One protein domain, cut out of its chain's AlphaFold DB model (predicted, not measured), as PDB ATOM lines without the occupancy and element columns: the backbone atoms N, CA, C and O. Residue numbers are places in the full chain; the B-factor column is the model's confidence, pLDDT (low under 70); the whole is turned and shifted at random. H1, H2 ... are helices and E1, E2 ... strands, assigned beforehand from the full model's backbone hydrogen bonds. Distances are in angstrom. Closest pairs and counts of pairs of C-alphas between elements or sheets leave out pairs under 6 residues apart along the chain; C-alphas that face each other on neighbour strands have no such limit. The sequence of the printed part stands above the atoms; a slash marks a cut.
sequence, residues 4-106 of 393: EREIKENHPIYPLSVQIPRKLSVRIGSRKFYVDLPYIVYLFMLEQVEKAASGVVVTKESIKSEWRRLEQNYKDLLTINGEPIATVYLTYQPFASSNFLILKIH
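This is residues 4 to 106 of the 393 residues of an uncharacterized protein of Thermoprotei archaeon (UniProt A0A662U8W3). A small, strongly twisted sheet of three strands has two helices, H2 and H3, side by side over one face, both running along the strands; H2 covers E1 and E3, and H3 covers E2. The short helix H1 lies off the sheet, far from H2 and H3, and residues 11 to 25, with no named element, lead from it to E1. The printed part has 103 residues, with four named helices and three named strands in the order H1 E1 H2 H3 H4 E2 E3; the sheet's order is E1 E3 E2, mixed, and the class is mixed, helices and strands. The whole is compact, with a radius of gyration of the C-alphas of 13.8 A and spans of 37 by 30 by 22 A.

Find C-alpha 4 at (60.295, 43.511, 16.096), where H1 begins; it runs to residue 10. After a long link comes E1, residues 26 to 28. Find C-alpha 39 at (79.787, 48.525, 8.912); from there H2 runs 20.9 A to residue 53. H3, residues 60 to 73, is 20.1 A long, and H4 holds residues 75 to 78. E2, residues 86 to 93, is 20.9 A long and bends by 51 degrees at residue 90. E3, residues 98 to 105, is 22.0 A long and ends at C-alpha 105, (69.536, 41.749, 13.945).

Begin at the inner strand E3. E1 is its parallel neighbour, with N 27 and O 99 2.9 A apart. E2 is its antiparallel neighbour and forms a hairpin with it; look for N 87 and O 104, 2.8 A apart, and N 91 and O 100, 2.9 A. H2 is on the sheet at a height of 9.0 A, making two layers, a helix over a sheet; the C-alphas of Val 26 and Val 49, the closest of E1 and H2, are 5.9 A apart. H3 is on the same face at a height of 9.7 A; its closest C-alphas to E2 are those of Lys 60 and Leu 90, 5.4 A. H2 and H3 are close but not clearly touching, Phe 44 and Trp 67 having the closest C-alphas at 7.9 A; they run opposite ways at a shallow tilt of 34 degrees, only just short of steep. H2 and H4 are near each other, with 5 pairs of C-alphas within 10 A. H1 is not on the sheet and is apart from H2. In H1, H2 and H3 every O i to N i+4 pair is within hydrogen-bond range; H4 is too short for one.

The C-alphas of Lys 23 and Asn 81, the two farthest apart, are 39.9 A apart. The printed part has no cut, and no printed residue is under 70 in pLDDT.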
ATOM      1  N   GLU A   4      59.025  43.786  16.791       91.94
ATOM      2  CA  GLU A   4      60.295  43.511  16.096       91.94
ATOM      3  C   GLU A   4      60.120  43.391  14.577       91.94
ATOM      4  O   GLU A   4      60.980  43.798  13.792       91.94
ATOM      5  N   ARG A   5      58.991  42.818  14.143       92.88
ATOM      6  CA  ARG A   5      58.677  42.688  12.721       92.88
ATOM      7  C   ARG A   5      58.378  44.051  12.107       92.88
ATOM      8  O   ARG A   5      58.862  44.323  11.011       92.88
ATOM      9  N   GLU A   6      57.619  44.896  12.798       94.88
ATOM     10  CA  GLU A   6      57.301  46.232  12.290       94.88
ATOM     11  C   GLU A   6      58.538  47.123  12.216       94.88
ATOM     12  O   GLU A   6      58.724  47.809  11.210       94.88
ATOM     13  N   ILE A   7      59.421  47.057  13.220       96.06
ATOM     14  CA  ILE A   7      60.710  47.758  13.190       96.06
ATOM     15  C   ILE A   7      61.490  47.325  11.948       96.06
ATOM     16  O   ILE A   7      61.835  48.156  11.115       96.06
ATOM     17  N   LYS A   8      61.679  46.015  11.750       94.62
ATOM     18  CA  LYS A   8      62.400  45.470  10.591       94.62
ATOM     19  C   LYS A   8      61.846  45.935   9.239       94.62
ATOM     20  O   LYS A   8      62.612  46.164   8.304       94.62
ATOM     21  N   GLU A   9      60.524  45.977   9.088       94.38
ATOM     22  CA  GLU A   9      59.866  46.316   7.818       94.38
ATOM     23  C   GLU A   9      59.985  47.810   7.462       94.38
ATOM     24  O   GLU A   9      60.003  48.163   6.267       94.38
ATOM     25  N   ASN A  10      60.113  48.655   8.490       95.88
ATOM     26  CA  ASN A  10      60.201  50.109   8.392       95.88
ATOM     27  C   ASN A  10      61.628  50.668   8.558       95.88
ATOM     28  O   ASN A  10      61.851  51.830   8.226       95.88
ATOM     29  N   HIS A  11      62.595  49.864   9.017       96.00
ATOM     30  CA  HIS A  11      63.982  50.299   9.214       96.00
ATOM     31  C   HIS A  11      64.643  50.729   7.892       96.00
ATOM     32  O   HIS A  11      64.469  50.035   6.878       96.00
ATOM     33  N   PRO A  12      65.415  51.834   7.878       94.19
ATOM     34  CA  PRO A  12      66.092  52.307   6.677       94.19
ATOM     35  C   PRO A  12      67.121  51.307   6.144       94.19
ATOM     36  O   PRO A  12      67.746  50.544   6.886       94.19
ATOM     37  N   ILE A  13      67.310  51.323   4.828       92.50
ATOM     38  CA  ILE A  13      68.231  50.439   4.114       92.50
ATOM     39  C   ILE A  13      69.148  51.322   3.271       92.50
ATOM     40  O   ILE A  13      68.690  52.271   2.644       92.50
ATOM     41  N   TYR A  14      70.440  51.015   3.246       90.12
ATOM     42  CA  TYR A  14      71.382  51.685   2.368       90.12
ATOM     43  C   TYR A  14      71.011  51.408   0.907       90.12
ATOM     44  O   TYR A  14      70.633  50.276   0.585       90.12
ATOM     45  N   PRO A  15      71.195  52.375  -0.008       86.88
ATOM     46  CA  PRO A  15      70.984  52.188  -1.444       86.88
ATOM     47  C   PRO A  15      72.135  51.382  -2.073       86.88
ATOM     48  O   PRO A  15      72.747  51.770  -3.064       86.88
ATOM     49  N   LEU A  16      72.470  50.249  -1.459       84.50
ATOM     50  CA  LEU A  16      73.548  49.356  -1.840       84.50
ATOM     51  C   LEU A  16      72.956  48.005  -2.226       84.50
ATOM     52  O   LEU A  16      72.044  47.485  -1.586       84.50
ATOM     53  N   SER A  17      73.505  47.421  -3.282       77.94
ATOM     54  CA  SER A  17      73.164  46.078  -3.735       77.94
ATOM     55  C   SER A  17      74.442  45.284  -3.923       77.94
ATOM     56  O   SER A  17      75.306  45.673  -4.707       77.94
ATOM     57  N   VAL A  18      74.561  44.154  -3.228       76.56
ATOM     58  CA  VAL A  18      75.706  43.261  -3.414       76.56
ATOM     59  C   VAL A  18      75.436  42.304  -4.565       76.56
ATOM     60  O   VAL A  18      74.443  41.572  -4.585       76.56
ATOM     61  N   GLN A  19      76.356  42.305  -5.525       76.06
ATOM     62  CA  GLN A  19      76.375  41.360  -6.630       76.06
ATOM     63  C   GLN A  19      77.193  40.134  -6.218       76.06
ATOM     64  O   GLN A  19      78.416  40.182  -6.150       76.06
ATOM     65  N   ILE A  20      76.503  39.032  -5.921       73.62
ATOM     66  CA  ILE A  20      77.136  37.759  -5.557       73.62
ATOM     67  C   ILE A  20      77.115  36.835  -6.781       73.62
ATOM     68  O   ILE A  20      76.019  36.556  -7.288       73.62
ATOM     69  N   PRO A  21      78.273  36.322  -7.243       75.25
ATOM     70  CA  PRO A  21      78.329  35.337  -8.315       75.25
ATOM     71  C   PRO A  21      77.424  34.123  -8.046       75.25
ATOM     72  O   PRO A  21      77.245  33.683  -6.909       75.25
ATOM     73  N   ARG A  22      76.829  33.563  -9.108       70.19
ATOM     74  CA  ARG A  22      75.795  32.515  -8.988       70.19
ATOM     75  C   ARG A  22      76.309  31.172  -8.447       70.19
ATOM     76  O   ARG A  22      75.495  30.416  -7.937       70.19
ATOM     77  N   LYS A  23      77.612  30.880  -8.557       79.56
ATOM     78  CA  LYS A  23      78.214  29.563  -8.258       79.56
ATOM     79  C   LYS A  23      79.097  29.537  -6.996       79.56
ATOM     80  O   LYS A  23      80.020  28.735  -6.922       79.56
ATOM     81  N   LEU A  24      78.859  30.423  -6.027       83.38
ATOM     82  CA  LEU A  24      79.628  30.423  -4.777       83.38
ATOM     83  C   LEU A  24      79.068  29.433  -3.753       83.38
ATOM     84  O   LEU A  24      77.855  29.354  -3.562       83.38
ATOM     85  N   SER A  25      79.971  28.749  -3.049       85.25
ATOM     86  CA  SER A  25      79.656  27.826  -1.950       85.25
ATOM     87  C   SER A  25      79.022  28.527  -0.742       85.25
ATOM     88  O   SER A  25      78.241  27.914  -0.008       85.25
ATOM     89  N   VAL A  26      79.317  29.822  -0.562       88.50
ATOM     90  CA  VAL A  26      78.737  30.696   0.463       88.50
ATOM     91  C   VAL A  26      78.172  31.970  -0.161       88.50
ATOM     92  O   VAL A  26      78.799  32.602  -1.010       88.50
ATOM     93  N   ARG A  27      76.970  32.364   0.273       89.44
ATOM     94  CA  ARG A  27      76.236  33.545  -0.211       89.44
ATOM     95  C   ARG A  27      75.682  34.357   0.958       89.44
ATOM     96  O   ARG A  27      75.521  33.835   2.052       89.44
ATOM     97  N   ILE A  28      75.326  35.622   0.744       89.75
ATOM     98  CA  ILE A  28      74.639  36.447   1.755       89.75
ATOM     99  C   ILE A  28      73.126  36.209   1.646       89.75
ATOM    100  O   ILE A  28      72.553  36.303   0.560       89.75
ATOM    101  N   GLY A  29      72.476  35.897   2.769       84.88
ATOM    102  CA  GLY A  29      71.037  35.595   2.853       84.88
ATOM    103  C   GLY A  29      70.103  36.788   2.670       84.88
ATOM    104  O   GLY A  29      68.920  36.603   2.400       84.88
ATOM    105  N   SER A  30      70.617  38.010   2.786       81.94
ATOM    106  CA  SER A  30      69.874  39.248   2.563       81.94
ATOM    107  C   SER A  30      70.583  40.099   1.519       81.94
ATOM    108  O   SER A  30      71.799  40.241   1.549       81.94
ATOM    109  N   ARG A  31      69.812  40.720   0.624       77.81
ATOM    110  CA  ARG A  31      70.321  41.785  -0.257       77.81
ATOM    111  C   ARG A  31      70.234  43.174   0.379       77.81
ATOM    112  O   ARG A  31      70.717  44.131  -0.206       77.81
ATOM    113  N   LYS A  32      69.583  43.282   1.542       87.75
ATOM    114  CA  LYS A  32      69.348  44.537   2.261       87.75
ATOM    115  C   LYS A  32      70.475  44.797   3.256       87.75
ATOM    116  O   LYS A  32      70.747  43.928   4.089       87.75
ATOM    117  N   PHE A  33      71.040  45.997   3.191       91.06
ATOM    118  CA  PHE A  33      71.986  46.557   4.154       91.06
ATOM    119  C   PHE A  33      71.238  47.574   5.002       91.06
ATOM    120  O   PHE A  33      70.821  48.597   4.484       91.06
ATOM    121  N   TYR A  34      71.000  47.278   6.268       94.44
ATOM    122  CA  TYR A  34      70.261  48.161   7.158       94.44
ATOM    123  C   TYR A  34      71.146  49.320   7.609       94.44
ATOM    124  O   TYR A  34      72.307  49.126   7.970       94.44
ATOM    125  N   VAL A  35      70.586  50.524   7.565       95.06
ATOM    126  CA  VAL A  35      71.281  51.741   7.986       95.06
ATOM    127  C   VAL A  35      71.481  51.731   9.501       95.06
ATOM    128  O   VAL A  35      70.701  51.121  10.235       95.06
ATOM    129  N   ASP A  36      72.557  52.373   9.950       96.38
ATOM    130  CA  ASP A  36      72.994  52.493  11.348       96.38
ATOM    131  C   ASP A  36      73.446  51.186  12.022       96.38
ATOM    132  O   ASP A  36      73.959  51.222  13.139       96.38
ATOM    133  N   LEU A  37      73.354  50.036  11.341       96.38
ATOM    134  CA  LEU A  37      74.094  48.854  11.771       96.38
ATOM    135  C   LEU A  37      75.591  49.069  11.474       96.38
ATOM    136  O   LEU A  37      75.923  49.461  10.347       96.38
ATOM    137  N   PRO A  38      76.505  48.799  12.427       95.88
ATOM    138  CA  PRO A  38      77.933  49.018  12.228       95.88
ATOM    139  C   PRO A  38      78.470  48.294  10.994       95.88
ATOM    140  O   PRO A  38      78.246  47.095  10.804       95.88
ATOM    141  N   TYR A  39      79.242  49.010  10.178       94.25
ATOM    142  CA  TYR A  39      79.787  48.525   8.912       94.25
ATOM    143  C   TYR A  39      80.617  47.248   9.075       94.25
ATOM    144  O   TYR A  39      80.662  46.424   8.164       94.25
ATOM    145  N   ILE A  40      81.230  47.057  10.247       95.44
ATOM    146  CA  ILE A  40      82.026  45.881  10.612       95.44
ATOM    147  C   ILE A  40      81.220  44.586  10.463       95.44
ATOM    148  O   ILE A  40      81.763  43.575  10.022       95.44
ATOM    149  N   VAL A  41      79.911  44.616  10.744       95.62
ATOM    150  CA  VAL A  41      79.027  43.458  10.544       95.62
ATOM    151  C   VAL A  41      78.984  43.061   9.068       95.62
ATOM    152  O   VAL A  41      79.077  41.883   8.725       95.62
ATOM    153  N   TYR A  42      78.869  44.048   8.180       94.00
ATOM    154  CA  TYR A  42      78.807  43.819   6.741       94.00
ATOM    155  C   TYR A  42      80.165  43.457   6.153       94.00
ATOM    156  O   TYR A  42      80.223  42.559   5.315       94.00
ATOM    157  N   LEU A  43      81.246  44.093   6.614       92.75
ATOM    158  CA  LEU A  43      82.606  43.726   6.222       92.75
ATOM    159  C   LEU A  43      82.897  42.271   6.552       92.75
ATOM    160  O   LEU A  43      83.329  41.543   5.666       92.75
ATOM    161  N   PHE A  44      82.549  41.823   7.762       95.12
ATOM    162  CA  PHE A  44      82.674  40.420   8.130       95.12
ATOM    163  C   PHE A  44      81.953  39.521   7.122       95.12
ATOM    164  O   PHE A  44      82.555  38.607   6.572       95.12
ATOM    165  N   MET A  45      80.681  39.793   6.810       94.00
ATOM    166  CA  MET A  45      79.937  38.973   5.845       94.00
ATOM    167  C   MET A  45      80.576  38.967   4.450       94.00
ATOM    168  O   MET A  45      80.612  37.917   3.808       94.00
ATOM    169  N   LEU A  46      81.067  40.116   3.979       91.44
ATOM    170  CA  LEU A  46      81.731  40.245   2.682       91.44
ATOM    171  C   LEU A  46      83.048  39.462   2.644       91.44
ATOM    172  O   LEU A  46      83.261  38.694   1.711       91.44
ATOM    173  N   GLU A  47      83.873  39.566   3.684       92.56
ATOM    174  CA  GLU A  47      85.140  38.834   3.804       92.56
ATOM    175  C   GLU A  47      84.935  37.315   3.782       92.56
ATOM    176  O   GLU A  47      85.702  36.591   3.152       92.56
ATOM    177  N   GLN A  48      83.878  36.803   4.419       94.12
ATOM    178  CA  GLN A  48      83.577  35.365   4.384       94.12
ATOM    179  C   GLN A  48      83.164  34.890   2.984       94.12
ATOM    180  O   GLN A  48      83.498  33.774   2.582       94.12
ATOM    181  N   VAL A  49      82.466  35.731   2.217       91.31
ATOM    182  CA  VAL A  49      82.154  35.440   0.810       91.31
ATOM    183  C   VAL A  49      83.421  35.491  -0.047       91.31
ATOM    184  O   VAL A  49      83.604  34.623  -0.896       91.31
ATOM    185  N   GLU A  50      84.316  36.452   0.190       90.62
ATOM    186  CA  GLU A  50      85.609  36.567  -0.504       90.62
ATOM    187  C   GLU A  50      86.526  35.365  -0.222       90.62
ATOM    188  O   GLU A  50      87.115  34.804  -1.150       90.62
ATOM    189  N   LYS A  51      86.583  34.896   1.031       92.56
ATOM    190  CA  LYS A  51      87.259  33.643   1.410       92.56
ATOM    191  C   LYS A  51      86.704  32.448   0.634       92.56
ATOM    192  O   LYS A  51      87.470  31.708   0.019       92.56
ATOM    193  N   ALA A  52      85.379  32.291   0.615       90.94
ATOM    194  CA  ALA A  52      84.723  31.207  -0.112       90.94
ATOM    195  C   ALA A  52      84.976  31.278  -1.629       90.94
ATOM    196  O   ALA A  52      85.209  30.251  -2.267       90.94
ATOM    197  N   ALA A  53      84.981  32.484  -2.207       89.19
ATOM    198  CA  ALA A  53      85.314  32.711  -3.613       89.19
ATOM    199  C   ALA A  53      86.779  32.380  -3.942       89.19
ATOM    200  O   ALA A  53      87.073  31.977  -5.063       89.19
ATOM    201  N   SER A  54      87.672  32.494  -2.958       90.25
ATOM    202  CA  SER A  54      89.095  32.158  -3.073       90.25
ATOM    203  C   SER A  54      89.388  30.667  -2.831       90.25
ATOM    204  O   SER A  54      90.545  30.274  -2.741       90.25
ATOM    205  N   GLY A  55      88.352  29.826  -2.698       88.00
ATOM    206  CA  GLY A  55      88.483  28.380  -2.492       88.00
ATOM    207  C   GLY A  55      88.643  27.941  -1.033       88.00
ATOM    208  O   GLY A  55      88.776  26.746  -0.774       88.00
ATOM    209  N   VAL A  56      88.592  28.865  -0.068       90.88
ATOM    210  CA  VAL A  56      88.648  28.524   1.361       90.88
ATOM    211  C   VAL A  56      87.317  27.910   1.798       90.88
ATOM    212  O   VAL A  56      86.245  28.466   1.554       90.88
ATOM    213  N   VAL A  57      87.377  26.770   2.489       90.88
ATOM    214  CA  VAL A  57      86.188  26.120   3.052       90.88
ATOM    215  C   VAL A  57      85.702  26.911   4.266       90.88
ATOM    216  O   VAL A  57      86.378  26.985   5.289       90.88
ATOM    217  N   VAL A  58      84.505  27.482   4.156       92.50
ATOM    218  CA  VAL A  58      83.844  28.226   5.236       92.50
ATOM    219  C   VAL A  58      82.799  27.324   5.894       92.50
ATOM    220  O   VAL A  58      81.860  26.872   5.235       92.50
ATOM    221  N   THR A  59      82.951  27.059   7.194       93.81
ATOM    222  CA  THR A  59      82.086  26.157   7.972       93.81
ATOM    223  C   THR A  59      81.264  26.917   9.014       93.81
ATOM    224  O   THR A  59      81.487  28.099   9.281       93.81
ATOM    225  N   LYS A  60      80.281  26.254   9.636       94.94
ATOM    226  CA  LYS A  60      79.492  26.865  10.721       94.94
ATOM    227  C   LYS A  60      80.373  27.201  11.925       94.94
ATOM    228  O   LYS A  60      80.212  28.256  12.536       94.94
ATOM    229  N   GLU A  61      81.303  26.313  12.248       95.12
ATOM    230  CA  GLU A  61      82.234  26.426  13.364       95.12
ATOM    231  C   GLU A  61      83.231  27.563  13.132       95.12
ATOM    232  O   GLU A  61      83.466  28.342  14.057       95.12
ATOM    233  N   SER A  62      83.749  27.711  11.902       95.38
ATOM    234  CA  SER A  62      84.655  28.811  11.555       95.38
ATOM    235  C   SER A  62      83.951  30.166  11.637       95.38
ATOM    236  O   SER A  62      84.485  31.102  12.226       95.38
ATOM    237  N   ILE A  63      82.710  30.272  11.146       96.38
ATOM    238  CA  ILE A  63      81.915  31.502  11.280       96.38
ATOM    239  C   ILE A  63      81.671  31.838  12.748       96.38
ATOM    240  O   ILE A  63      81.853  32.983  13.153       96.38
ATOM    241  N   LYS A  64      81.300  30.850  13.567       96.06
ATOM    242  CA  LYS A  64      81.032  31.058  14.995       96.06
ATOM    243  C   LYS A  64      82.276  31.524  15.757       96.06
ATOM    244  O   LYS A  64      82.153  32.387  16.626       96.06
ATOM    245  N   SER A  65      83.448  30.951  15.482       96.12
ATOM    246  CA  SER A  65      84.695  31.328  16.159       96.12
ATOM    247  C   SER A  65      85.192  32.705  15.719       96.12
ATOM    248  O   SER A  65      85.514  33.535  16.570       96.12
ATOM    249  N   GLU A  66      85.188  32.989  14.415       96.75
ATOM    250  CA  GLU A  66      85.614  34.285  13.887       96.75
ATOM    251  C   GLU A  66      84.666  35.417  14.300       96.75
ATOM    252  O   GLU A  66      85.138  36.495  14.660       96.75
ATOM    253  N   TRP A  67      83.351  35.166  14.320       96.31
ATOM    254  CA  TRP A  67      82.357  36.134  14.787       96.31
ATOM    255  C   TRP A  67      82.555  36.488  16.263       96.31
ATOM    256  O   TRP A  67      82.611  37.663  16.606       96.31
ATOM    257  N   ARG A  68      82.763  35.492  17.137       94.69
ATOM    258  CA  ARG A  68      83.058  35.740  18.561       94.69
ATOM    259  C   ARG A  68      84.324  36.567  18.759       94.69
ATOM    260  O   ARG A  68      84.356  37.445  19.614       94.69
ATOM    261  N   ARG A  69      85.369  36.300  17.971       95.69
ATOM    262  CA  ARG A  69      86.604  37.096  18.007       95.69
ATOM    263  C   ARG A  69      86.343  38.540  17.573       95.69
ATOM    264  O   ARG A  69      86.875  39.462  18.177       95.69
ATOM    265  N   LEU A  70      85.510  38.741  16.552       95.19
ATOM    266  CA  LEU A  70      85.107  40.072  16.103       95.19
ATOM    267  C   LEU A  70      84.317  40.821  17.187       95.19
ATOM    268  O   LEU A  70      84.633  41.972  17.472       95.19
ATOM    269  N   GLU A  71      83.345  40.163  17.826       93.25
ATOM    270  CA  GLU A  71      82.580  40.714  18.954       93.25
ATOM    271  C   GLU A  71      83.487  41.126  20.121       93.25
ATOM    272  O   GLU A  71      83.254  42.161  20.735       93.25
ATOM    273  N   GLN A  72      84.541  40.355  20.411       92.94
ATOM    274  CA  GLN A  72      85.524  40.706  21.442       92.94
ATOM    275  C   GLN A  72      86.367  41.923  21.047       92.94
ATOM    276  O   GLN A  72      86.541  42.832  21.855       92.94
ATOM    277  N   ASN A  73      86.857  41.959  19.806       95.25
ATOM    278  CA  ASN A  73      87.709  43.044  19.314       95.25
ATOM    279  C   ASN A  73      86.952  44.372  19.153       95.25
ATOM    280  O   ASN A  73      87.552  45.436  19.273       95.25
ATOM    281  N   TYR A  74      85.645  44.315  18.880       94.62
ATOM    282  CA  TYR A  74      84.790  45.477  18.617       94.62
ATOM    283  C   TYR A  74      83.579  45.523  19.552       94.62
ATOM    284  O   TYR A  74      82.468  45.866  19.135       94.62
ATOM    285  N   LYS A  75      83.792  45.181  20.826       93.25
ATOM    286  CA  LYS A  75      82.733  45.073  21.839       93.25
ATOM    287  C   LYS A  75      81.849  46.321  21.904       93.25
ATOM    288  O   LYS A  75      80.628  46.194  21.872       93.25
ATOM    289  N   ASP A  76      82.450  47.508  21.888       90.19
ATOM    290  CA  ASP A  76      81.742  48.794  22.008       90.19
ATOM    291  C   ASP A  76      80.899  49.158  20.774       90.19
ATOM    292  O   ASP A  76      80.039  50.040  20.826       90.19
ATOM    293  N   LEU A  77      81.155  48.501  19.640       92.19
ATOM    294  CA  LEU A  77      80.405  48.700  18.401       92.19
ATOM    295  C   LEU A  77      79.345  47.619  18.196       92.19
ATOM    296  O   LEU A  77      78.319  47.893  17.589       92.19
ATOM    297  N   LEU A  78      79.587  46.397  18.671       95.38
ATOM    298  CA  LEU A  78      78.752  45.233  18.366       95.38
ATOM    299  C   LEU A  78      77.861  44.787  19.527       95.38
ATOM    300  O   LEU A  78      77.003  43.922  19.334       95.38
ATOM    301  N   THR A  79      78.043  45.359  20.717       94.56
ATOM    302  CA  THR A  79      77.277  44.983  21.905       94.56
ATOM    303  C   THR A  79      76.675  46.186  22.614       94.56
ATOM    304  O   THR A  79      77.209  47.291  22.575       94.56
ATOM    305  N   ILE A  80      75.560  45.938  23.295       94.81
ATOM    306  CA  ILE A  80      74.950  46.829  24.275       94.81
ATOM    307  C   ILE A  80      74.716  46.032  25.553       94.81
ATOM    308  O   ILE A  80      74.214  44.912  25.501       94.81
ATOM    309  N   ASN A  81      75.144  46.568  26.699       92.12
ATOM    310  CA  ASN A  81      75.056  45.880  27.994       92.12
ATOM    311  C   ASN A  81      75.666  44.460  27.977       92.12
ATOM    312  O   ASN A  81      75.212  43.556  28.670       92.12
ATOM    313  N   GLY A  82      76.707  44.252  27.158       90.94
ATOM    314  CA  GLY A  82      77.359  42.952  26.970       90.94
ATOM    315  C   GLY A  82      76.607  41.970  26.064       90.94
ATOM    316  O   GLY A  82      77.116  40.877  25.821       90.94
ATOM    317  N   GLU A  83      75.445  42.344  25.527       94.69
ATOM    318  CA  GLU A  83      74.664  41.532  24.598       94.69
ATOM    319  C   GLU A  83      74.842  41.991  23.141       94.69
ATOM    320  O   GLU A  83      74.878  43.193  22.873       94.69
ATOM    321  N   PRO A  84      74.909  41.074  22.161       95.94
ATOM    322  CA  PRO A  84      75.109  41.445  20.766       95.94
ATOM    323  C   PRO A  84      73.861  42.090  20.147       95.94
ATOM    324  O   PRO A  84      72.736  41.596  20.311       95.94
ATOM    325  N   ILE A  85      74.075  43.152  19.364       97.06
ATOM    326  CA  ILE A  85      73.021  43.837  18.586       97.06
ATOM    327  C   ILE A  85      72.688  43.095  17.284       97.06
ATOM    328  O   ILE A  85      71.591  43.214  16.736       97.06
ATOM    329  N   ALA A  86      73.621  42.284  16.788       96.69
ATOM    330  CA  ALA A  86      73.443  41.435  15.624       96.69
ATOM    331  C   ALA A  86      74.276  40.163  15.758       96.69
ATOM    332  O   ALA A  86      75.271  40.135  16.468       96.69
ATOM    333  N   THR A  87      73.875  39.112  15.053       95.75
ATOM    334  CA  THR A  87      74.629  37.862  14.944       95.75
ATOM    335  C   THR A  87      74.660  37.403  13.496       95.75
ATOM    336  O   THR A  87      73.674  37.536  12.763       95.75
ATOM    337  N   VAL A  88      75.798  36.851  13.077       96.00
ATOM    338  CA  VAL A  88      75.965  36.243  11.756       96.00
ATOM    339  C   VAL A  88      76.174  34.745  11.927       96.00
ATOM    340  O   VAL A  88      77.003  34.308  12.719       96.00
ATOM    341  N   TYR A  89      75.419  33.941  11.183       95.38
ATOM    342  CA  TYR A  89      75.566  32.486  11.190       95.38
ATOM    343  C   TYR A  89      75.373  31.894   9.799       95.38
ATOM    344  O   TYR A  89      74.786  32.513   8.915       95.38
ATOM    345  N   LEU A  90      75.876  30.676   9.609       95.69
ATOM    346  CA  LEU A  90      75.829  29.970   8.335       95.69
ATOM    347  C   LEU A  90      74.709  28.920   8.341       95.69
ATOM    348  O   LEU A  90      74.666  28.050   9.212       95.69
ATOM    349  N   THR A  91      73.832  28.966   7.342       94.25
ATOM    350  CA  THR A  91      72.732  28.007   7.163       94.25
ATOM    351  C   THR A  91      72.732  27.448   5.750       94.25
ATOM    352  O   THR A  91      72.748  28.204   4.782       94.25
ATOM    353  N   TYR A  92      72.658  26.124   5.623       92.38
ATOM    354  CA  TYR A  92      72.490  25.465   4.332       92.38
ATOM    355  C   TYR A  92      71.060  25.646   3.816       92.38
ATOM    356  O   TYR A  92      70.102  25.440   4.561       92.38
ATOM    357  N   GLN A  93      70.918  26.020   2.544       88.19
ATOM    358  CA  GLN A  93      69.626  26.137   1.869       88.19
ATOM    359  C   GLN A  93      69.527  25.065   0.775       88.19
ATOM    360  O   GLN A  93      70.171  25.221  -0.269       88.19
ATOM    361  N   PRO A  94      68.716  24.004   0.969       85.19
ATOM    362  CA  PRO A  94      68.626  22.884   0.027       85.19
ATOM    363  C   PRO A  94      68.271  23.305  -1.401       85.19
ATOM    364  O   PRO A  94      68.920  22.867  -2.346       85.19
ATOM    365  N   PHE A  95      67.313  24.226  -1.557       81.94
ATOM    366  CA  PHE A  95      66.820  24.693  -2.862       81.94
ATOM    367  C   PHE A  95      67.863  25.430  -3.708       81.94
ATOM    368  O   PHE A  95      67.735  25.505  -4.925       81.94
ATOM    369  N   ALA A  96      68.876  26.008  -3.067       80.62
ATOM    370  CA  ALA A  96      69.963  26.717  -3.736       80.62
ATOM    371  C   ALA A  96      71.279  25.925  -3.704       80.62
ATOM    372  O   ALA A  96      72.297  26.436  -4.173       80.62
ATOM    373  N   SER A  97      71.269  24.730  -3.101       85.06
ATOM    374  CA  SER A  97      72.430  23.853  -2.901       85.06
ATOM    375  C   SER A  97      73.683  24.601  -2.426       85.06
ATOM    376  O   SER A  97      74.790  24.336  -2.879       85.06
ATOM    377  N   SER A  98      73.500  25.597  -1.553       86.88
ATOM    378  CA  SER A  98      74.550  26.528  -1.119       86.88
ATOM    379  C   SER A  98      74.361  26.913   0.344       86.88
ATOM    380  O   SER A  98      73.240  26.900   0.866       86.88
ATOM    381  N   ASN A  99      75.447  27.313   1.003       92.12
ATOM    382  CA  ASN A  99      75.377  27.892   2.337       92.12
ATOM    383  C   ASN A  99      75.099  29.397   2.270       92.12
ATOM    384  O   ASN A  99      75.598  30.107   1.399       92.12
ATOM    385  N   PHE A 100      74.309  29.893   3.216       92.88
ATOM    386  CA  PHE A 100      73.951  31.299   3.327       92.88
ATOM    387  C   PHE A 100      74.379  31.865   4.674       92.88
ATOM    388  O   PHE A 100      74.036  31.321   5.722       92.88
ATOM    389  N   LEU A 101      75.091  32.986   4.636       94.19
ATOM    390  CA  LEU A 101      75.350  33.844   5.780       94.19
ATOM    391  C   LEU A 101      74.073  34.615   6.094       94.19
ATOM    392  O   LEU A 101      73.635  35.475   5.322       94.19
ATOM    393  N   ILE A 102      73.463  34.284   7.222       94.50
ATOM    394  CA  ILE A 102      72.257  34.920   7.721       94.50
ATOM    395  C   ILE A 102      72.652  35.958   8.761       94.50
ATOM    396  O   ILE A 102      73.281  35.635   9.766       94.50
ATOM    397  N   LEU A 103      72.243  37.202   8.515       95.25
ATOM    398  CA  LEU A 103      72.305  38.283   9.487       95.25
ATOM    399  C   LEU A 103      71.012  38.296  10.307       95.25
ATOM    400  O   LEU A 103      69.931  38.553   9.766       95.25
ATOM    401  N   LYS A 104      71.121  38.045  11.610       95.44
ATOM    402  CA  LYS A 104      70.034  38.224  12.574       95.44
ATOM    403  C   LYS A 104      70.309  39.472  13.401       95.44
ATOM    404  O   LYS A 104      71.193  39.472  14.247       95.44
ATOM    405  N   ILE A 105      69.531  40.518  13.151       96.38
ATOM    406  CA  ILE A 105      69.536  41.749  13.945       96.38
ATOM    407  C   ILE A 105      68.579  41.557  15.121       96.38
ATOM    408  O   ILE A 105      67.474  41.040  14.938       96.38
ATOM    409  N   HIS A 106      69.020  41.950  16.310       96.88
ATOM    410  CA  HIS A 106      68.192  42.037  17.506       96.88
ATOM    411  C   HIS A 106      67.630  43.460  17.565       96.88
ATOM    412  O   HIS A 106      68.327  44.363  18.025       96.88
TER     413      HIS A 106